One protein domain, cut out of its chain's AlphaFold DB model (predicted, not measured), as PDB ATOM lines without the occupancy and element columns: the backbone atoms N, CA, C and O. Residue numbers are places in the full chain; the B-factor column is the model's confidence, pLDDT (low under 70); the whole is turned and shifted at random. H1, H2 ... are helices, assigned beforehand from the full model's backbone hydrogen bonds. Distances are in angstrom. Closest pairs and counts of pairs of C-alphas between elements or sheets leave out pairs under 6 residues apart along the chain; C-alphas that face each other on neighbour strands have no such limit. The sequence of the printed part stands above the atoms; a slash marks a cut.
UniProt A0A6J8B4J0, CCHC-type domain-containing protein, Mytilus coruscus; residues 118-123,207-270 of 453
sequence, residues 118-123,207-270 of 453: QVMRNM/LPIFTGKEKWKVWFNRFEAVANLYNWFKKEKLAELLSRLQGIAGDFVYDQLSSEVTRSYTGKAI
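This is residues 118 to 123 and 207 to 270 of the 453 residues of the protein "CCHC-type domain-containing protein" of Mytilus coruscus (UniProt A0A6J8B4J0). One helix, H3, lies in the middle, and H1, H2, H4 and H5 are loosely set round it, each close to H3 but not clearly touching it. H2, H3, H4 and H5 follow one another through tight turns, while H1 is a short separate piece before a cut. The printed part has 70 residues, with five named helices in the order H1 to H5 and no named strand, so its class is all helix. The whole is compact and rounded, with a radius of gyration of the C-alphas of 12.0 A and spans of 28 by 27 by 24 A.

Start at H1, residues 118 to 123, and look to H3, residues 234 to 244: their closest C-alphas, of Met 123 and Lys 234, are 7.1 A apart, at a steep tilt of 44 degrees, opposite ways. H2, residues 216 to 229, is close to H3 but not clearly touching, with C-alphas 227 and 237 closest at 6.4 A; its tilt to H3 is steep, 49 degrees. H4, residues 248 to 256, is nearest H3 at C-alphas 242 and 250, 7.4 A. H5, residues 259 to 265, is nearest H3 at C-alphas 239 and 265, 7.4 A, its tilt of 69.5 degrees only just steep. H1 and H2 are apart. In H1 to H4 every O i to N i+4 pair is within hydrogen-bond range; in H5, 2 of 3.

Find C-alpha 118 at (308.309, 239.534, 176.577), where H1 begins, 8.6 A long. H2 runs 19.8 A, H3 15.5 A, H4 12.1 A and H5 10.2 A, ending at C-alpha 265, (320.941, 228.387, 172.374).

The C-alphas of Val 218 and Ile 270 are farthest apart, 31.6 A. Residues 124 to 206 are not printed; C-alphas 123 and 207 stand 20.2 A apart across the cut. No link printed whole is long. Residue 123 and residues 257 to 270 are under 70 in pLDDT.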
ATOM      1  N   GLN A 118     308.121 238.305 177.345       77.50
ATOM      2  CA  GLN A 118     308.309 239.534 176.577       77.50
ATOM      3  C   GLN A 118     309.757 240.042 176.646       77.50
ATOM      4  O   GLN A 118     310.316 240.444 175.627       77.50
ATOM      5  N   VAL A 119     310.395 239.983 177.820       74.38
ATOM      6  CA  VAL A 119     311.816 240.338 177.973       74.38
ATOM      7  C   VAL A 119     312.700 239.384 177.171       74.38
ATOM      8  O   VAL A 119     313.579 239.848 176.443       74.38
ATOM      9  N   MET A 120     312.452 238.071 177.242       72.25
ATOM     10  CA  MET A 120     313.205 237.091 176.455       72.25
ATOM     11  C   MET A 120     312.986 237.275 174.954       72.25
ATOM     12  O   MET A 120     313.971 237.295 174.223       72.25
ATOM     13  N   ARG A 121     311.748 237.519 174.508       76.19
ATOM     14  CA  ARG A 121     311.420 237.823 173.108       76.19
ATOM     15  C   ARG A 121     312.165 239.066 172.624       76.19
ATOM     16  O   ARG A 121     312.812 239.026 171.586       76.19
ATOM     17  N   ASN A 122     312.178 240.148 173.402       75.50
ATOM     18  CA  ASN A 122     312.931 241.357 173.049       75.50
ATOM     19  C   ASN A 122     314.448 241.087 172.963       75.50
ATOM     20  O   ASN A 122     315.134 241.610 172.078       75.50
ATOM     21  N   MET A 123     314.991 240.261 173.867       68.25
ATOM     22  CA  MET A 123     316.401 239.861 173.827       68.25
ATOM     23  C   MET A 123     316.720 239.008 172.595       68.25
ATOM     24  O   MET A 123     317.743 239.256 171.955       68.25
ATOM     25  N   LEU A 207     324.038 233.711 192.333       89.88
ATOM     26  CA  LEU A 207     322.607 233.949 192.133       89.88
ATOM     27  C   LEU A 207     321.773 232.761 192.640       89.88
ATOM     28  O   LEU A 207     322.028 231.630 192.211       89.88
ATOM     29  N   PRO A 208     320.781 232.991 193.522       91.88
ATOM     30  CA  PRO A 208     319.871 231.941 193.963       91.88
ATOM     31  C   PRO A 208     319.006 231.453 192.797       91.88
ATOM     32  O   PRO A 208     318.669 232.226 191.901       91.88
ATOM     33  N   ILE A 209     318.625 230.179 192.830       93.88
ATOM     34  CA  ILE A 209     317.725 229.567 191.846       93.88
ATOM     35  C   ILE A 209     316.340 230.216 191.956       93.88
ATOM     36  O   ILE A 209     315.820 230.409 193.060       93.88
ATOM     37  N   PHE A 210     315.731 230.550 190.820       94.81
ATOM     38  CA  PHE A 210     314.375 231.073 190.774       94.81
ATOM     39  C   PHE A 210     313.368 229.925 190.737       94.81
ATOM     40  O   PHE A 210     313.231 229.230 189.735       94.81
ATOM     41  N   THR A 211     312.650 229.753 191.846       89.88
ATOM     42  CA  THR A 211     311.620 228.714 192.028       89.88
ATOM     43  C   THR A 211     310.190 229.252 191.904       89.88
ATOM     44  O   THR A 211     309.235 228.526 192.156       89.88
ATOM     45  N   GLY A 212     310.016 230.546 191.603       87.81
ATOM     46  CA  GLY A 212     308.705 231.213 191.589       87.81
ATOM     47  C   GLY A 212     308.176 231.659 192.961       87.81
ATOM     48  O   GLY A 212     307.164 232.351 193.021       87.81
ATOM     49  N   LYS A 213     308.857 231.328 194.069       90.69
ATOM     50  CA  LYS A 213     308.475 231.786 195.425       90.69
ATOM     51  C   LYS A 213     308.721 233.279 195.659       90.69
ATOM     52  O   LYS A 213     308.076 233.890 196.505       90.69
ATOM     53  N   GLU A 214     309.676 233.860 194.939       93.25
ATOM     54  CA  GLU A 214     310.009 235.280 195.026       93.25
ATOM     55  C   GLU A 214     309.390 236.064 193.862       93.25
ATOM     56  O   GLU A 214     309.208 235.537 192.766       93.25
ATOM     57  N   LYS A 215     309.101 237.354 194.074       91.81
ATOM     58  CA  LYS A 215     308.651 238.248 193.001       91.81
ATOM     59  C   LYS A 215     309.717 238.343 191.907       91.81
ATOM     60  O   LYS A 215     310.830 238.801 192.170       91.81
ATOM     61  N   TRP A 216     309.333 237.999 190.676       87.62
ATOM     62  CA  TRP A 216     310.197 238.002 189.489       87.62
ATOM     63  C   TRP A 216     311.063 239.258 189.380       87.62
ATOM     64  O   TRP A 216     312.279 239.158 189.302       87.62
ATOM     65  N   LYS A 217     310.459 240.446 189.483       89.50
ATOM     66  CA  LYS A 217     311.161 241.731 189.360       89.50
ATOM     67  C   LYS A 217     312.321 241.896 190.351       89.50
ATOM     68  O   LYS A 217     313.359 242.442 189.997       89.50
ATOM     69  N   VAL A 218     312.171 241.410 191.585       95.19
ATOM     70  CA  VAL A 218     313.221 241.507 192.618       95.19
ATOM     71  C   VAL A 218     314.374 240.557 192.304       95.19
ATOM     72  O   VAL A 218     315.545 240.919 192.431       95.19
ATOM     73  N   TRP A 219     314.053 239.346 191.854       94.88
ATOM     74  CA  TRP A 219     315.052 238.376 191.428       94.88
ATOM     75  C   TRP A 219     315.781 238.826 190.154       94.88
ATOM     76  O   TRP A 219     317.010 238.861 190.134       94.88
ATOM     77  N   PHE A 220     315.041 239.276 189.142       93.19
ATOM     78  CA  PHE A 220     315.581 239.723 187.862       93.19
ATOM     79  C   PHE A 220     316.480 240.956 188.006       93.19
ATOM     80  O   PHE A 220     317.554 240.994 187.418       93.19
ATOM     81  N   ASN A 221     316.136 241.916 188.871       95.00
ATOM     82  CA  ASN A 221     317.017 243.055 189.159       95.00
ATOM     83  C   ASN A 221     318.368 242.614 189.753       95.00
ATOM     84  O   ASN A 221     319.408 243.193 189.435       95.00
ATOM     85  N   ARG A 222     318.380 241.580 190.608       95.81
ATOM     86  CA  ARG A 222     319.631 241.008 191.139       95.81
ATOM     87  C   ARG A 222     320.409 240.279 190.050       95.81
ATOM     88  O   ARG A 222     321.626 240.441 189.977       95.81
ATOM     89  N   PHE A 223     319.714 239.529 189.199       95.38
ATOM     90  CA  PHE A 223     320.298 238.902 188.019       95.38
ATOM     91  C   PHE A 223     320.952 239.948 187.098       95.38
ATOM     92  O   PHE A 223     322.119 239.795 186.752       95.38
ATOM     93  N   GLU A 224     320.269 241.049 186.773       94.31
ATOM     94  CA  GLU A 224     320.820 242.121 185.937       94.31
ATOM     95  C   GLU A 224     322.015 242.819 186.581       94.31
ATOM     96  O   GLU A 224     323.005 243.079 185.899       94.31
ATOM     97  N   ALA A 225     321.961 243.093 187.885       95.19
ATOM     98  CA  ALA A 225     323.087 243.681 188.605       95.19
ATOM     99  C   ALA A 225     324.336 242.788 188.518       95.19
ATOM    100  O   ALA A 225     325.431 243.278 188.245       95.19
ATOM    101  N   VAL A 226     324.166 241.472 188.688       94.94
ATOM    102  CA  VAL A 226     325.245 240.486 188.537       94.94
ATOM    103  C   VAL A 226     325.723 240.409 187.088       94.94
ATOM    104  O   VAL A 226     326.925 240.465 186.835       94.94
ATOM    105  N   ALA A 227     324.803 240.359 186.132       94.75
ATOM    106  CA  ALA A 227     325.126 240.304 184.716       94.75
ATOM    107  C   ALA A 227     325.910 241.541 184.249       94.75
ATOM    108  O   ALA A 227     326.825 241.422 183.439       94.75
ATOM    109  N   ASN A 228     325.583 242.723 184.774       94.31
ATOM    110  CA  ASN A 228     326.298 243.964 184.478       94.31
ATOM    111  C   ASN A 228     327.667 244.004 185.167       94.31
ATOM    112  O   ASN A 228     328.632 244.460 184.564       94.31
ATOM    113  N   LEU A 229     327.784 243.477 186.390       94.31
ATOM    114  CA  LEU A 229     329.065 243.380 187.096       94.31
ATOM    115  C   LEU A 229     330.067 242.483 186.352       94.31
ATOM    116  O   LEU A 229     331.259 242.784 186.317       94.31
ATOM    117  N   TYR A 230     329.582 241.393 185.754       92.88
ATOM    118  CA  TYR A 230     330.400 240.450 184.990       92.88
ATOM    119  C   TYR A 230     330.460 240.744 183.488       92.88
ATOM    120  O   TYR A 230     331.096 239.988 182.758       92.88
ATOM    121  N   ASN A 231     329.837 241.832 183.023       93.44
ATOM    122  CA  ASN A 231     329.738 242.185 181.604       93.44
ATOM    123  C   ASN A 231     329.224 241.035 180.722       93.44
ATOM    124  O   ASN A 231     329.710 240.842 179.609       93.44
ATOM    125  N   TRP A 232     328.242 240.272 181.209       92.19
ATOM    126  CA  TRP A 232     327.661 239.177 180.439       92.19
ATOM    127  C   TRP A 232     327.043 239.699 179.147       92.19
ATOM    128  O   TRP A 232     326.184 240.591 179.154       92.19
ATOM    129  N   PHE A 233     327.439 239.099 178.030       90.19
ATOM    130  CA  PHE A 233     326.812 239.368 176.742       90.19
ATOM    131  C   PHE A 233     325.406 238.767 176.710       90.19
ATOM    132  O   PHE A 233     325.100 237.841 177.454       90.19
ATOM    133  N   LYS A 234     324.520 239.255 175.832       86.62
ATOM    134  CA  LYS A 234     323.104 238.821 175.797       86.62
ATOM    135  C   LYS A 234     322.932 237.297 175.762       86.62
ATOM    136  O   LYS A 234     322.063 236.764 176.442       86.62
ATOM    137  N   LYS A 235     323.799 236.603 175.019       82.69
ATOM    138  CA  LYS A 235     323.811 235.137 174.928       82.69
ATOM    139  C   LYS A 235     324.180 234.463 176.255       82.69
ATOM    140  O   LYS A 235     323.561 233.475 176.626       82.69
ATOM    141  N   GLU A 236     325.157 235.010 176.971       88.19
ATOM    142  CA  GLU A 236     325.582 234.519 178.287       88.19
ATOM    143  C   GLU A 236     324.535 234.836 179.354       88.19
ATOM    144  O   GLU A 236     324.209 233.966 180.156       88.19
ATOM    145  N   LYS A 237     323.937 236.040 179.305       90.94
ATOM    146  CA  LYS A 237     322.796 236.405 180.151       90.94
ATOM    147  C   LYS A 237     321.673 235.390 179.975       90.94
ATOM    148  O   LYS A 237     321.198 234.843 180.956       90.94
ATOM    149  N   LEU A 238     321.279 235.090 178.741       87.19
ATOM    150  CA  LEU A 238     320.203 234.132 178.503       87.19
ATOM    151  C   LEU A 238     320.566 232.719 178.985       87.19
ATOM    152  O   LEU A 238     319.744 232.075 179.626       87.19
ATOM    153  N   ALA A 239     321.792 232.250 178.738       86.12
ATOM    154  CA  ALA A 239     322.233 230.930 179.193       86.12
ATOM    155  C   ALA A 239     322.214 230.801 180.728       86.12
ATOM    156  O   ALA A 239     321.714 229.809 181.260       86.12
ATOM    157  N   GLU A 240     322.707 231.815 181.446       91.94
ATOM    158  CA  GLU A 240     322.657 231.856 182.913       91.94
ATOM    159  C   GLU A 240     321.242 232.102 183.447       91.94
ATOM    160  O   GLU A 240     320.906 231.642 184.531       91.94
ATOM    161  N   LEU A 241     320.388 232.802 182.700       92.25
ATOM    162  CA  LEU A 241     318.985 232.983 183.063       92.25
ATOM    163  C   LEU A 241     318.255 231.640 183.025       92.25
ATOM    164  O   LEU A 241     317.641 231.249 184.013       92.25
ATOM    165  N   LEU A 242     318.377 230.912 181.911       89.81
ATOM    166  CA  LEU A 242     317.736 229.613 181.713       89.81
ATOM    167  C   LEU A 242     318.232 228.574 182.723       89.81
ATOM    168  O   LEU A 242     317.422 227.857 183.296       89.81
ATOM    169  N   SER A 243     319.535 228.540 183.024       89.81
ATOM    170  CA  SER A 243     320.084 227.575 183.988       89.81
ATOM    171  C   SER A 243     319.581 227.772 185.426       89.81
ATOM    172  O   SER A 243     319.666 226.852 186.243       89.81
ATOM    173  N   ARG A 244     319.067 228.964 185.760       93.06
ATOM    174  CA  ARG A 244     318.584 229.316 187.108       93.06
ATOM    175  C   ARG A 244     317.069 229.313 187.240       93.06
ATOM    176  O   ARG A 244     316.588 229.453 188.364       93.06
ATOM    177  N   LEU A 245     316.331 229.157 186.147       93.19
ATOM    178  CA  LEU A 245     314.887 228.955 186.168       93.19
ATOM    179  C   LEU A 245     314.610 227.471 186.435       93.19
ATOM    180  O   LEU A 245     314.951 226.620 185.623       93.19
ATOM    181  N   GLN A 246     314.019 227.148 187.587       90.50
ATOM    182  CA  GLN A 246     313.661 225.770 187.945       90.50
ATOM    183  C   GLN A 246     312.216 225.672 188.442       90.50
ATOM    184  O   GLN A 246     311.617 226.656 188.889       90.50
ATOM    185  N   GLY A 247     311.663 224.457 188.392       90.88
ATOM    186  CA  GLY A 247     310.270 224.176 188.739       90.88
ATOM    187  C   GLY A 247     309.302 224.849 187.768       90.88
ATOM    188  O   GLY A 247     309.639 225.056 186.609       90.88
ATOM    189  N   ILE A 248     308.151 225.293 188.275       84.00
ATOM    190  CA  ILE A 248     307.042 225.857 187.480       84.00
ATOM    191  C   ILE A 248     307.499 227.002 186.556       84.00
ATOM    192  O   ILE A 248     306.984 227.169 185.453       84.00
ATOM    193  N   ALA A 249     308.473 227.806 186.999       82.06
ATOM    194  CA  ALA A 249     309.013 228.897 186.196       82.06
ATOM    195  C   ALA A 249     309.897 228.402 185.039       82.06
ATOM    196  O   ALA A 249     309.878 228.994 183.964       82.06
ATOM    197  N   GLY A 250     310.665 227.334 185.263       84.69
ATOM    198  CA  GLY A 250     311.412 226.655 184.208       84.69
ATOM    199  C   GLY A 250     310.452 226.012 183.215       84.69
ATOM    200  O   GLY A 250     310.507 226.344 182.036       84.69
ATOM    201  N   ASP A 251     309.523 225.192 183.709       80.88
ATOM    202  CA  ASP A 251     308.547 224.454 182.896       80.88
ATOM    203  C   ASP A 251     307.789 225.396 181.952       80.88
ATOM    204  O   ASP A 251     307.795 225.213 180.741       80.88
ATOM    205  N   PHE A 252     307.257 226.503 182.479       80.19
ATOM    206  CA  PHE A 252     306.559 227.500 181.666       80.19
ATOM    207  C   PHE A 252     307.453 228.139 180.593       80.19
ATOM    208  O   PHE A 252     306.998 228.410 179.484       80.19
ATOM    209  N   VAL A 253     308.714 228.437 180.913       79.88
ATOM    210  CA  VAL A 253     309.637 229.065 179.959       79.88
ATOM    211  C   VAL A 253     310.019 228.095 178.849       79.88
ATOM    212  O   VAL A 253     310.064 228.503 177.690       79.88
ATOM    213  N   TYR A 254     310.252 226.827 179.181       77.94
ATOM    214  CA  TYR A 254     310.543 225.792 178.196       77.94
ATOM    215  C   TYR A 254     309.316 225.425 177.349       77.94
ATOM    216  O   TYR A 254     309.487 225.146 176.165       77.94
ATOM    217  N   ASP A 255     308.106 225.524 177.904       78.69
ATOM    218  CA  ASP A 255     306.856 225.318 177.165       78.69
ATOM    219  C   ASP A 255     306.519 226.484 176.220       78.69
ATOM    220  O   ASP A 255     305.964 226.271 175.142       78.69
ATOM    221  N   GLN A 256     306.823 227.731 176.609       75.56
ATOM    222  CA  GLN A 256     306.447 228.922 175.830       75.56
ATOM    223  C   GLN A 256     307.510 229.421 174.852       75.56
ATOM    224  O   GLN A 256     307.171 230.096 173.876       75.56
ATOM    225  N   LEU A 257     308.793 229.149 175.096       69.88
ATOM    226  CA  LEU A 257     309.826 229.464 174.116       69.88
ATOM    227  C   LEU A 257     309.692 228.498 172.940       69.88
ATOM    228  O   LEU A 257     309.720 227.283 173.124       69.88
ATOM    229  N   SER A 258     309.577 229.031 171.718       60.38
ATOM    230  CA  SER A 258     309.531 228.180 170.530       60.38
ATOM    231  C   SER A 258     310.753 227.261 170.508       60.38
ATOM    232  O   SER A 258     311.861 227.652 170.894       60.38
ATOM    233  N   SER A 259     310.552 226.028 170.045       56.81
ATOM    234  CA  SER A 259     311.624 225.036 169.927       56.81
ATOM    235  C   SER A 259     312.819 225.570 169.128       56.81
ATOM    236  O   SER A 259     313.950 225.173 169.365       56.81
ATOM    237  N   GLU A 260     312.597 226.519 168.221       53.78
ATOM    238  CA  GLU A 260     313.619 227.211 167.435       53.78
ATOM    239  C   GLU A 260     314.490 228.166 168.271       53.78
ATOM    240  O   GLU A 260     315.722 228.163 168.156       53.78
ATOM    241  N   VAL A 261     313.872 228.920 169.186       61.16
ATOM    242  CA  VAL A 261     314.571 229.806 170.128       61.16
ATOM    243  C   VAL A 261     315.254 229.011 171.229       61.16
ATOM    244  O   VAL A 261     316.298 229.430 171.693       61.16
ATOM    245  N   THR A 262     314.760 227.846 171.640       58.22
ATOM    246  CA  THR A 262     315.542 226.972 172.530       58.22
ATOM    247  C   THR A 262     316.693 226.306 171.770       58.22
ATOM    248  O   THR A 262     317.829 226.385 172.237       58.22
ATOM    249  N   ARG A 263     316.468 225.796 170.548       54.97
ATOM    250  CA  ARG A 263     317.476 225.131 169.686       54.97
ATOM    251  C   ARG A 263     318.693 225.991 169.345       54.97
ATOM    252  O   ARG A 263     319.815 225.489 169.367       54.97
ATOM    253  N   SER A 264     318.496 227.280 169.064       50.88
ATOM    254  CA  SER A 264     319.583 228.232 168.766       50.88
ATOM    255  C   SER A 264     320.591 228.377 169.923       50.88
ATOM    256  O   SER A 264     321.792 228.581 169.711       50.88
ATOM    257  N   TYR A 265     320.132 228.194 171.165       51.91
ATOM    258  CA  TYR A 265     320.941 228.387 172.374       51.91
ATOM    259  C   TYR A 265     321.332 227.061 173.030       51.91
ATOM    260  O   TYR A 265     322.410 226.968 173.617       51.91
ATOM    261  N   THR A 266     320.548 226.002 172.820       50.75
ATOM    262  CA  THR A 266     320.912 224.608 173.087       50.75
ATOM    263  C   THR A 266     321.699 223.981 171.938       50.75
ATOM    264  O   THR A 266     321.793 222.760 171.865       50.75
ATOM    265  N   GLY A 267     322.347 224.771 171.072       43.44
ATOM    266  CA  GLY A 267     323.237 224.273 170.011       43.44
ATOM    267  C   GLY A 267     324.406 223.399 170.507       43.44
ATOM    268  O   GLY A 267     325.193 222.903 169.706       43.44
ATOM    269  N   LYS A 268     324.522 223.212 171.830       51.72
ATOM    270  CA  LYS A 268     325.291 222.169 172.519       51.72
ATOM    271  C   LYS A 268     324.587 221.702 173.804       51.72
ATOM    272  O   LYS A 268     325.249 221.543 174.828       51.72
ATOM    273  N   ALA A 269     323.263 221.541 173.817       53.53
ATOM    274  CA  ALA A 269     322.653 220.706 174.844       53.53
ATOM    275  C   ALA A 269     323.178 219.303 174.578       53.53
ATOM    276  O   ALA A 269     322.748 218.615 173.658       53.53
ATOM    277  N   ILE A 270     324.224 218.954 175.318       64.19
ATOM    278  CA  ILE A 270     324.710 217.592 175.412       64.19
ATOM    279  C   ILE A 270     323.531 216.843 176.015       64.19
ATOM    280  O   ILE A 270     323.261 216.992 177.206       64.19
TER     281      ILE A 270